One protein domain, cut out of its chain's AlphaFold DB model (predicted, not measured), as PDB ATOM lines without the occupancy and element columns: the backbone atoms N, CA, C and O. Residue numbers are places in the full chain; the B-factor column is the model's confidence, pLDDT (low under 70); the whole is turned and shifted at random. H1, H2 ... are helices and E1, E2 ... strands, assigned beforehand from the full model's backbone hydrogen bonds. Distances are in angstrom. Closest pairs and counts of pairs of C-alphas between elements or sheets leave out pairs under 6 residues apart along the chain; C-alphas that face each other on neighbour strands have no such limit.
ATOM      1  N   ASP A   2     -20.407  48.467  -6.342       29.95
ATOM      2  CA  ASP A   2     -20.658  48.592  -4.908       29.95
ATOM      3  C   ASP A   2     -20.841  47.182  -4.319       29.95
ATOM      4  O   ASP A   2     -21.605  46.389  -4.864       29.95
ATOM      5  N   PHE A   3     -20.091  46.848  -3.265       37.09
ATOM      6  CA  PHE A   3     -20.060  45.518  -2.629       37.09
ATOM      7  C   PHE A   3     -20.864  45.487  -1.316       37.09
ATOM      8  O   PHE A   3     -20.630  44.651  -0.444       37.09
ATOM      9  N   SER A   4     -21.794  46.423  -1.141       32.28
ATOM     10  CA  SER A   4     -22.484  46.707   0.122       32.28
ATOM     11  C   SER A   4     -23.621  45.743   0.498       32.28
ATOM     12  O   SER A   4     -24.450  46.075   1.340       32.28
ATOM     13  N   SER A   5     -23.679  44.531  -0.059       35.56
ATOM     14  CA  SER A   5     -24.752  43.581   0.272       35.56
ATOM     15  C   SER A   5     -24.317  42.119   0.178       35.56
ATOM     16  O   SER A   5     -24.717  41.382  -0.713       35.56
ATOM     17  N   PHE A   6     -23.532  41.672   1.156       38.84
ATOM     18  CA  PHE A   6     -23.494  40.256   1.522       38.84
ATOM     19  C   PHE A   6     -23.861  40.135   2.998       38.84
ATOM     20  O   PHE A   6     -23.108  40.536   3.887       38.84
ATOM     21  N   TYR A   7     -25.071  39.642   3.241       37.03
ATOM     22  CA  TYR A   7     -25.565  39.318   4.569       37.03
ATOM     23  C   TYR A   7     -24.710  38.177   5.137       37.03
ATOM     24  O   TYR A   7     -24.829  37.038   4.707       37.03
ATOM     25  N   MET A   8     -23.831  38.479   6.096       39.84
ATOM     26  CA  MET A   8     -23.301  37.466   7.010       39.84
ATOM     27  C   MET A   8     -24.289  37.342   8.165       39.84
ATOM     28  O   MET A   8     -24.431  38.266   8.971       39.84
ATOM     29  N   THR A   9     -24.987  36.213   8.240       37.91
ATOM     30  CA  THR A   9     -25.806  35.844   9.394       37.91
ATOM     31  C   THR A   9     -24.900  35.758  10.619       37.91
ATOM     32  O   THR A   9     -23.994  34.937  10.734       37.91
ATOM     33  N   ARG A  10     -25.105  36.728  11.507       38.38
ATOM     34  CA  ARG A  10     -24.318  36.990  12.704       38.38
ATOM     35  C   ARG A  10     -24.788  36.047  13.811       38.38
ATOM     36  O   ARG A  10     -25.915  36.181  14.273       38.38
ATOM     37  N   SER A  11     -23.917  35.167  14.295       37.72
ATOM     38  CA  SER A  11     -24.043  34.637  15.657       37.72
ATOM     39  C   SER A  11     -22.666  34.420  16.291       37.72
ATOM     40  O   SER A  11     -22.180  33.298  16.407       37.72
ATOM     41  N   SER A  12     -22.029  35.511  16.711       39.84
ATOM     42  CA  SER A  12     -21.060  35.470  17.809       39.84
ATOM     43  C   SER A  12     -21.647  36.263  18.971       39.84
ATOM     44  O   SER A  12     -22.237  37.327  18.764       39.84
ATOM     45  N   VAL A  13     -21.532  35.708  20.178       43.44
ATOM     46  CA  VAL A  13     -22.100  36.254  21.423       43.44
ATOM     47  C   VAL A  13     -21.546  37.658  21.728       43.44
ATOM     48  O   VAL A  13     -22.245  38.458  22.340       43.44
ATOM     49  N   ASP A  14     -20.387  38.013  21.160       40.22
ATOM     50  CA  ASP A  14     -19.681  39.272  21.441       40.22
ATOM     51  C   ASP A  14     -19.516  40.206  20.225       40.22
ATOM     52  O   ASP A  14     -18.784  41.194  20.256       40.22
ATOM     53  N   GLY A  15     -20.228  39.944  19.125       41.94
ATOM     54  CA  GLY A  15     -20.349  40.902  18.025       41.94
ATOM     55  C   GLY A  15     -19.110  41.082  17.136       41.94
ATOM     56  O   GLY A  15     -19.192  41.871  16.188       41.94
ATOM     57  N   THR A  16     -18.023  40.342  17.360       43.94
ATOM     58  CA  THR A  16     -16.867  40.217  16.458       43.94
ATOM     59  C   THR A  16     -17.204  39.294  15.285       43.94
ATOM     60  O   THR A  16     -17.554  38.128  15.453       43.94
ATOM     61  N   CYS A  17     -17.136  39.842  14.070       49.31
ATOM     62  CA  CYS A  17     -17.358  39.117  12.821       49.31
ATOM     63  C   CYS A  17     -16.328  37.987  12.674       49.31
ATOM     64  O   CYS A  17     -15.125  38.253  12.634       49.31
ATOM     65  N   ALA A  18     -16.789  36.740  12.591       59.06
ATOM     66  CA  ALA A  18     -15.911  35.575  12.616       59.06
ATOM     67  C   ALA A  18     -15.042  35.409  11.352       59.06
ATOM     68  O   ALA A  18     -14.041  34.698  11.382       59.06
ATOM     69  N   LEU A  19     -15.359  36.123  10.265       67.38
ATOM     70  CA  LEU A  19     -14.482  36.290   9.106       67.38
ATOM     71  C   LEU A  19     -14.557  37.733   8.600       67.38
ATOM     72  O   LEU A  19     -15.468  38.117   7.872       67.38
ATOM     73  N   ASP A  20     -13.578  38.555   8.976       76.25
ATOM     74  CA  ASP A  20     -13.448  39.911   8.438       76.25
ATOM     75  C   ASP A  20     -12.958  39.864   6.985       76.25
ATOM     76  O   ASP A  20     -11.756  39.830   6.724       76.25
ATOM     77  N   MET A  21     -13.890  39.911   6.030       79.88
ATOM     78  CA  MET A  21     -13.599  39.855   4.592       79.88
ATOM     79  C   MET A  21     -12.735  41.018   4.074       79.88
ATOM     80  O   MET A  21     -12.275  40.970   2.931       79.88
ATOM     81  N   LYS A  22     -12.431  42.041   4.888       82.19
ATOM     82  CA  LYS A  22     -11.413  43.054   4.555       82.19
ATOM     83  C   LYS A  22      -9.992  42.510   4.701       82.19
ATOM     84  O   LYS A  22      -9.086  42.981   4.006       82.19
ATOM     85  N   LYS A  23      -9.787  41.471   5.511       80.69
ATOM     86  CA  LYS A  23      -8.494  40.805   5.701       80.69
ATOM     87  C   LYS A  23      -8.266  39.734   4.639       80.69
ATOM     88  O   LYS A  23      -9.134  38.911   4.360       80.69
ATOM     89  N   VAL A  24      -7.057  39.719   4.076       82.25
ATOM     90  CA  VAL A  24      -6.640  38.737   3.056       82.25
ATOM     91  C   VAL A  24      -6.789  37.309   3.582       82.25
ATOM     92  O   VAL A  24      -7.299  36.442   2.883       82.25
ATOM     93  N   GLN A  25      -6.396  37.075   4.832       79.25
ATOM     94  CA  GLN A  25      -6.420  35.758   5.464       79.25
ATOM     95  C   GLN A  25      -7.846  35.206   5.577       79.25
ATOM     96  O   GLN A  25      -8.079  34.047   5.252       79.25
ATOM     97  N   ALA A  26      -8.804  36.050   5.970       80.62
ATOM     98  CA  ALA A  26     -10.205  35.656   6.071       80.62
ATOM     99  C   ALA A  26     -10.804  35.343   4.694       80.62
ATOM    100  O   ALA A  26     -11.496  34.340   4.553       80.62
ATOM    101  N   ARG A  27     -10.481  36.138   3.662       85.88
ATOM    102  CA  ARG A  27     -10.906  35.848   2.282       85.88
ATOM    103  C   ARG A  27     -10.346  34.524   1.775       85.88
ATOM    104  O   ARG A  27     -11.086  33.736   1.199       85.88
ATOM    105  N   ASN A  28      -9.061  34.264   2.006       85.25
ATOM    106  CA  ASN A  28      -8.433  33.009   1.591       85.25
ATOM    107  C   ASN A  28      -9.102  31.809   2.268       85.25
ATOM    108  O   ASN A  28      -9.400  30.821   1.604       85.25
ATOM    109  N   TYR A  29      -9.382  31.920   3.568       85.81
ATOM    110  CA  TYR A  29     -10.086  30.878   4.308       85.81
ATOM    111  C   TYR A  29     -11.520  30.680   3.800       85.81
ATOM    112  O   TYR A  29     -11.933  29.549   3.560       85.81
ATOM    113  N   TYR A  30     -12.255  31.766   3.547       89.62
ATOM    114  CA  TYR A  30     -13.592  31.708   2.958       89.62
ATOM    115  C   TYR A  30     -13.597  30.954   1.621       89.62
ATOM    116  O   TYR A  30     -14.362  30.008   1.457       89.62
ATOM    117  N   TYR A  31     -12.706  31.303   0.686       89.56
ATOM    118  CA  TYR A  31     -12.650  30.631  -0.618       89.56
ATOM    119  C   TYR A  31     -12.168  29.181  -0.529       89.56
ATOM    120  O   TYR A  31     -12.596  28.345  -1.324       89.56
ATOM    121  N   GLN A  32     -11.332  28.847   0.456       90.44
ATOM    122  CA  GLN A  32     -10.981  27.457   0.739       90.44
ATOM    123  C   GLN A  32     -12.216  26.647   1.159       90.44
ATOM    124  O   GLN A  32     -12.404  25.529   0.676       90.44
ATOM    125  N   VAL A  33     -13.070  27.210   2.019       92.19
ATOM    126  CA  VAL A  33     -14.326  26.567   2.422       92.19
ATOM    127  C   VAL A  33     -15.269  26.439   1.226       92.19
ATOM    128  O   VAL A  33     -15.767  25.344   0.991       92.19
ATOM    129  N   GLN A  34     -15.445  27.492   0.418       93.50
ATOM    130  CA  GLN A  34     -16.285  27.444  -0.789       93.50
ATOM    131  C   GLN A  34     -15.835  26.362  -1.780       93.50
ATOM    132  O   GLN A  34     -16.668  25.644  -2.331       93.50
ATOM    133  N   LEU A  35     -14.523  26.186  -1.977       92.31
ATOM    134  CA  LEU A  35     -13.998  25.098  -2.804       92.31
ATOM    135  C   LEU A  35     -14.346  23.725  -2.223       92.31
ATOM    136  O   LEU A  35     -14.794  22.849  -2.958       92.31
ATOM    137  N   GLY A  36     -14.171  23.538  -0.912       90.31
ATOM    138  CA  GLY A  36     -14.572  22.304  -0.236       90.31
ATOM    139  C   GLY A  36     -16.068  22.021  -0.393       90.31
ATOM    140  O   GLY A  36     -16.446  20.899  -0.720       90.31
ATOM    141  N   MET A  37     -16.905  23.046  -0.229       93.00
ATOM    142  CA  MET A  37     -18.356  22.943  -0.399       93.00
ATOM    143  C   MET A  37     -18.741  22.543  -1.827       93.00
ATOM    144  O   MET A  37     -19.567  21.652  -2.003       93.00
ATOM    145  N   ALA A  38     -18.093  23.131  -2.837       89.81
ATOM    146  CA  ALA A  38     -18.311  22.790  -4.241       89.81
ATOM    147  C   ALA A  38     -17.914  21.339  -4.571       89.81
ATOM    148  O   ALA A  38     -18.600  20.675  -5.343       89.81
ATOM    149  N   LEU A  39     -16.819  20.838  -3.987       86.62
ATOM    150  CA  LEU A  39     -16.347  19.463  -4.202       86.62
ATOM    151  C   LEU A  39     -17.214  18.411  -3.501       86.62
ATOM    152  O   LEU A  39     -17.356  17.305  -4.013       86.62
ATOM    153  N   MET A  40     -17.760  18.743  -2.329       88.94
ATOM    154  CA  MET A  40     -18.618  17.850  -1.542       88.94
ATOM    155  C   MET A  40     -20.105  17.971  -1.894       88.94
ATOM    156  O   MET A  40     -20.905  17.202  -1.373       88.94
ATOM    157  N   ASP A  41     -20.458  18.932  -2.748       88.12
ATOM    158  CA  ASP A  41     -21.830  19.287  -3.109       88.12
ATOM    159  C   ASP A  41     -22.724  19.562  -1.887       88.12
ATOM    160  O   ASP A  41     -23.798  18.991  -1.719       88.12
ATOM    161  N   ILE A  42     -22.244  20.438  -0.999       91.19
ATOM    162  CA  ILE A  42     -22.973  20.863   0.203       91.19
ATOM    163  C   ILE A  42     -23.330  22.347   0.139       91.19
ATOM    164  O   ILE A  42     -22.527  23.179  -0.285       91.19
ATOM    165  N   ASP A  43     -24.525  22.687   0.620       91.31
ATOM    166  CA  ASP A  43     -25.054  24.053   0.522       91.31
ATOM    167  C   ASP A  43     -24.716  24.933   1.731       91.31
ATOM    168  O   ASP A  43     -24.681  26.157   1.617       91.31
ATOM    169  N   VAL A  44     -24.439  24.329   2.891       90.06
ATOM    170  CA  VAL A  44     -24.130  25.051   4.133       90.06
ATOM    171  C   VAL A  44     -23.004  24.355   4.892       90.06
ATOM    172  O   VAL A  44     -23.082  23.163   5.189       90.06
ATOM    173  N   ALA A  45     -21.972  25.113   5.260       87.44
ATOM    174  CA  ALA A  45     -20.881  24.664   6.114       87.44
ATOM    175  C   ALA A  45     -20.986  25.299   7.507       87.44
ATOM    176  O   ALA A  45     -21.067  26.519   7.646       87.44
ATOM    177  N   HIS A  46     -20.938  24.459   8.541       87.38
ATOM    178  CA  HIS A  46     -20.880  24.883   9.939       87.38
ATOM    179  C   HIS A  46     -19.450  24.702  10.443       87.38
ATOM    180  O   HIS A  46     -18.931  23.587  10.470       87.38
ATOM    181  N   LEU A  47     -18.806  25.799  10.823       84.19
ATOM    182  CA  LEU A  47     -17.404  25.831  11.214       84.19
ATOM    183  C   LEU A  47     -17.290  26.241  12.672       84.19
ATOM    184  O   LEU A  47     -17.684  27.341  13.058       84.19
ATOM    185  N   TYR A  48     -16.706  25.362  13.474       81.38
ATOM    186  CA  TYR A  48     -16.272  25.712  14.815       81.38
ATOM    187  C   TYR A  48     -14.891  26.363  14.735       81.38
ATOM    188  O   TYR A  48     -13.925  25.739  14.293       81.38
ATOM    189  N   VAL A  49     -14.800  27.623  15.146       78.00
ATOM    190  CA  VAL A  49     -13.549  28.375  15.209       78.00
ATOM    191  C   VAL A  49     -13.160  28.506  16.668       78.00
ATOM    192  O   VAL A  49     -13.955  28.950  17.490       78.00
ATOM    193  N   TRP A  50     -11.933  28.117  16.991       82.31
ATOM    194  CA  TRP A  50     -11.435  28.107  18.358       82.31
ATOM    195  C   TRP A  50     -10.072  28.779  18.449       82.31
ATOM    196  O   TRP A  50      -9.216  28.625  17.577       82.31
ATOM    197  N   THR A  51      -9.870  29.495  19.544       74.69
ATOM    198  CA  THR A  51      -8.600  30.054  19.995       74.69
ATOM    199  C   THR A  51      -8.421  29.713  21.477       74.69
ATOM    200  O   THR A  51      -9.408  29.455  22.165       74.69
ATOM    201  N   PRO A  52      -7.195  29.764  22.028       83.69
ATOM    202  CA  PRO A  52      -6.970  29.496  23.451       83.69
ATOM    203  C   PRO A  52      -7.799  30.353  24.421       83.69
ATOM    204  O   PRO A  52      -7.957  29.971  25.577       83.69
ATOM    205  N   THR A  53      -8.308  31.503  23.972       78.06
ATOM    206  CA  THR A  53      -9.058  32.464  24.792       78.06
ATOM    207  C   THR A  53     -10.527  32.611  24.404       78.06
ATOM    208  O   THR A  53     -11.259  33.266  25.136       78.06
ATOM    209  N   ASP A  54     -10.959  32.069  23.263       75.44
ATOM    210  CA  ASP A  54     -12.289  32.337  22.698       75.44
ATOM    211  C   ASP A  54     -12.700  31.277  21.664       75.44
ATOM    212  O   ASP A  54     -11.848  30.617  21.069       75.44
ATOM    213  N   HIS A  55     -13.997  31.132  21.411       78.69
ATOM    214  CA  HIS A  55     -14.534  30.260  20.375       78.69
ATOM    215  C   HIS A  55     -15.813  30.826  19.755       78.69
ATOM    216  O   HIS A  55     -16.554  31.585  20.369       78.69
ATOM    217  N   GLY A  56     -16.111  30.408  18.528       75.19
ATOM    218  CA  GLY A  56     -17.292  30.851  17.805       75.19
ATOM    219  C   GLY A  56     -17.763  29.841  16.772       75.19
ATOM    220  O   GLY A  56     -16.998  29.011  16.280       75.19
ATOM    221  N   LEU A  57     -19.045  29.934  16.437       78.06
ATOM    222  CA  LEU A  57     -19.632  29.225  15.310       78.06
ATOM    223  C   LEU A  57     -19.704  30.172  14.112       78.06
ATOM    224  O   LEU A  57     -20.185  31.299  14.227       78.06
ATOM    225  N   VAL A  58     -19.255  29.696  12.959       81.56
ATOM    226  CA  VAL A  58     -19.388  30.391  11.679       81.56
ATOM    227  C   VAL A  58     -20.204  29.517  10.757       81.56
ATOM    228  O   VAL A  58     -19.857  28.363  10.525       81.56
ATOM    229  N   VAL A  59     -21.282  30.073  10.228       84.81
ATOM    230  CA  VAL A  59     -22.090  29.414   9.208       84.81
ATOM    231  C   VAL A  59     -21.783  30.082   7.879       84.81
ATOM    232  O   VAL A  59     -21.836  31.307   7.770       84.81
ATOM    233  N   ILE A  60     -21.402  29.281   6.891       87.75
ATOM    234  CA  ILE A  60     -21.102  29.743   5.539       87.75
ATOM    235  C   ILE A  60     -22.071  29.062   4.584       87.75
ATOM    236  O   ILE A  60     -22.102  27.837   4.489       87.75
ATOM    237  N   GLU A  61     -22.843  29.870   3.871       91.19
ATOM    238  CA  GLU A  61     -23.679  29.412   2.767       91.19
ATOM    239  C   GLU A  61     -22.858  29.316   1.481       91.19
ATOM    240  O   GLU A  61     -21.893  30.066   1.264       91.19
ATOM    241  N   ARG A  62     -23.244  28.376   0.620       90.69
ATOM    242  CA  ARG A  62     -22.620  28.174  -0.682       90.69
ATOM    243  C   ARG A  62     -22.788  29.426  -1.528       90.69
ATOM    244  O   ARG A  62     -23.876  29.989  -1.646       90.69
ATOM    245  N   GLN A  63     -21.690  29.861  -2.127       91.19
ATOM    246  CA  GLN A  63     -21.697  31.009  -3.018       91.19
ATOM    247  C   GLN A  63     -22.528  30.733  -4.287       91.19
ATOM    248  O   GLN A  63     -22.725  29.574  -4.666       91.19
TER     249      GLN A  63
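AT A GLANCE: This is residues 2 to 63 of the 129 residues of an uncharacterized protein of Capitella teleta (UniProt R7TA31). Helix H1 and a long hairpin of strands E1 and E2 make an open V, joined at residues 41 to 43. Residues 2 to 23, a long stretch with no named element, lead into H1, and residues 2 to 7 stick out. The 62 printed residues run H1, E1, E2, with an antiparallel two-stranded sheet, E1 - E2; the class is mixed, helices and strands. The whole is compact, with a radius of gyration of the C-alphas of 12.1 A and spans of 33 by 30 by 20 A.

IN THESE COORDINATES: H1, residues 24 to 40, is 24.5 A long and begins at C-alpha 24 (-6.640, 38.737, 3.056). E1, residues 44 to 51, measures 22.8 A. E2, residues 54 to 61, measures 23.1 A and ends at C-alpha 61 (-23.679, 29.412, 2.767).

HOW THE PARTS SIT: The hairpin E1 and E2 is antiparallel at 163 degrees; N 47 and O 58 are within hydrogen-bond range at 2.8 A. The closest C-alphas of H1 and E1, Met 37 and Ala 45, are 7.2 A apart. H1 and E2 are near each other, with 7 pairs of C-alphas within 10 A. In H1 every O i to N i+4 pair is within hydrogen-bond range.

THE WHOLE: The farthest C-alphas, Asp 2 and Pro 52, are 36.8 A apart. The printed part has no cut, and both links are tight. Residues 2 to 19 have pLDDT under 70.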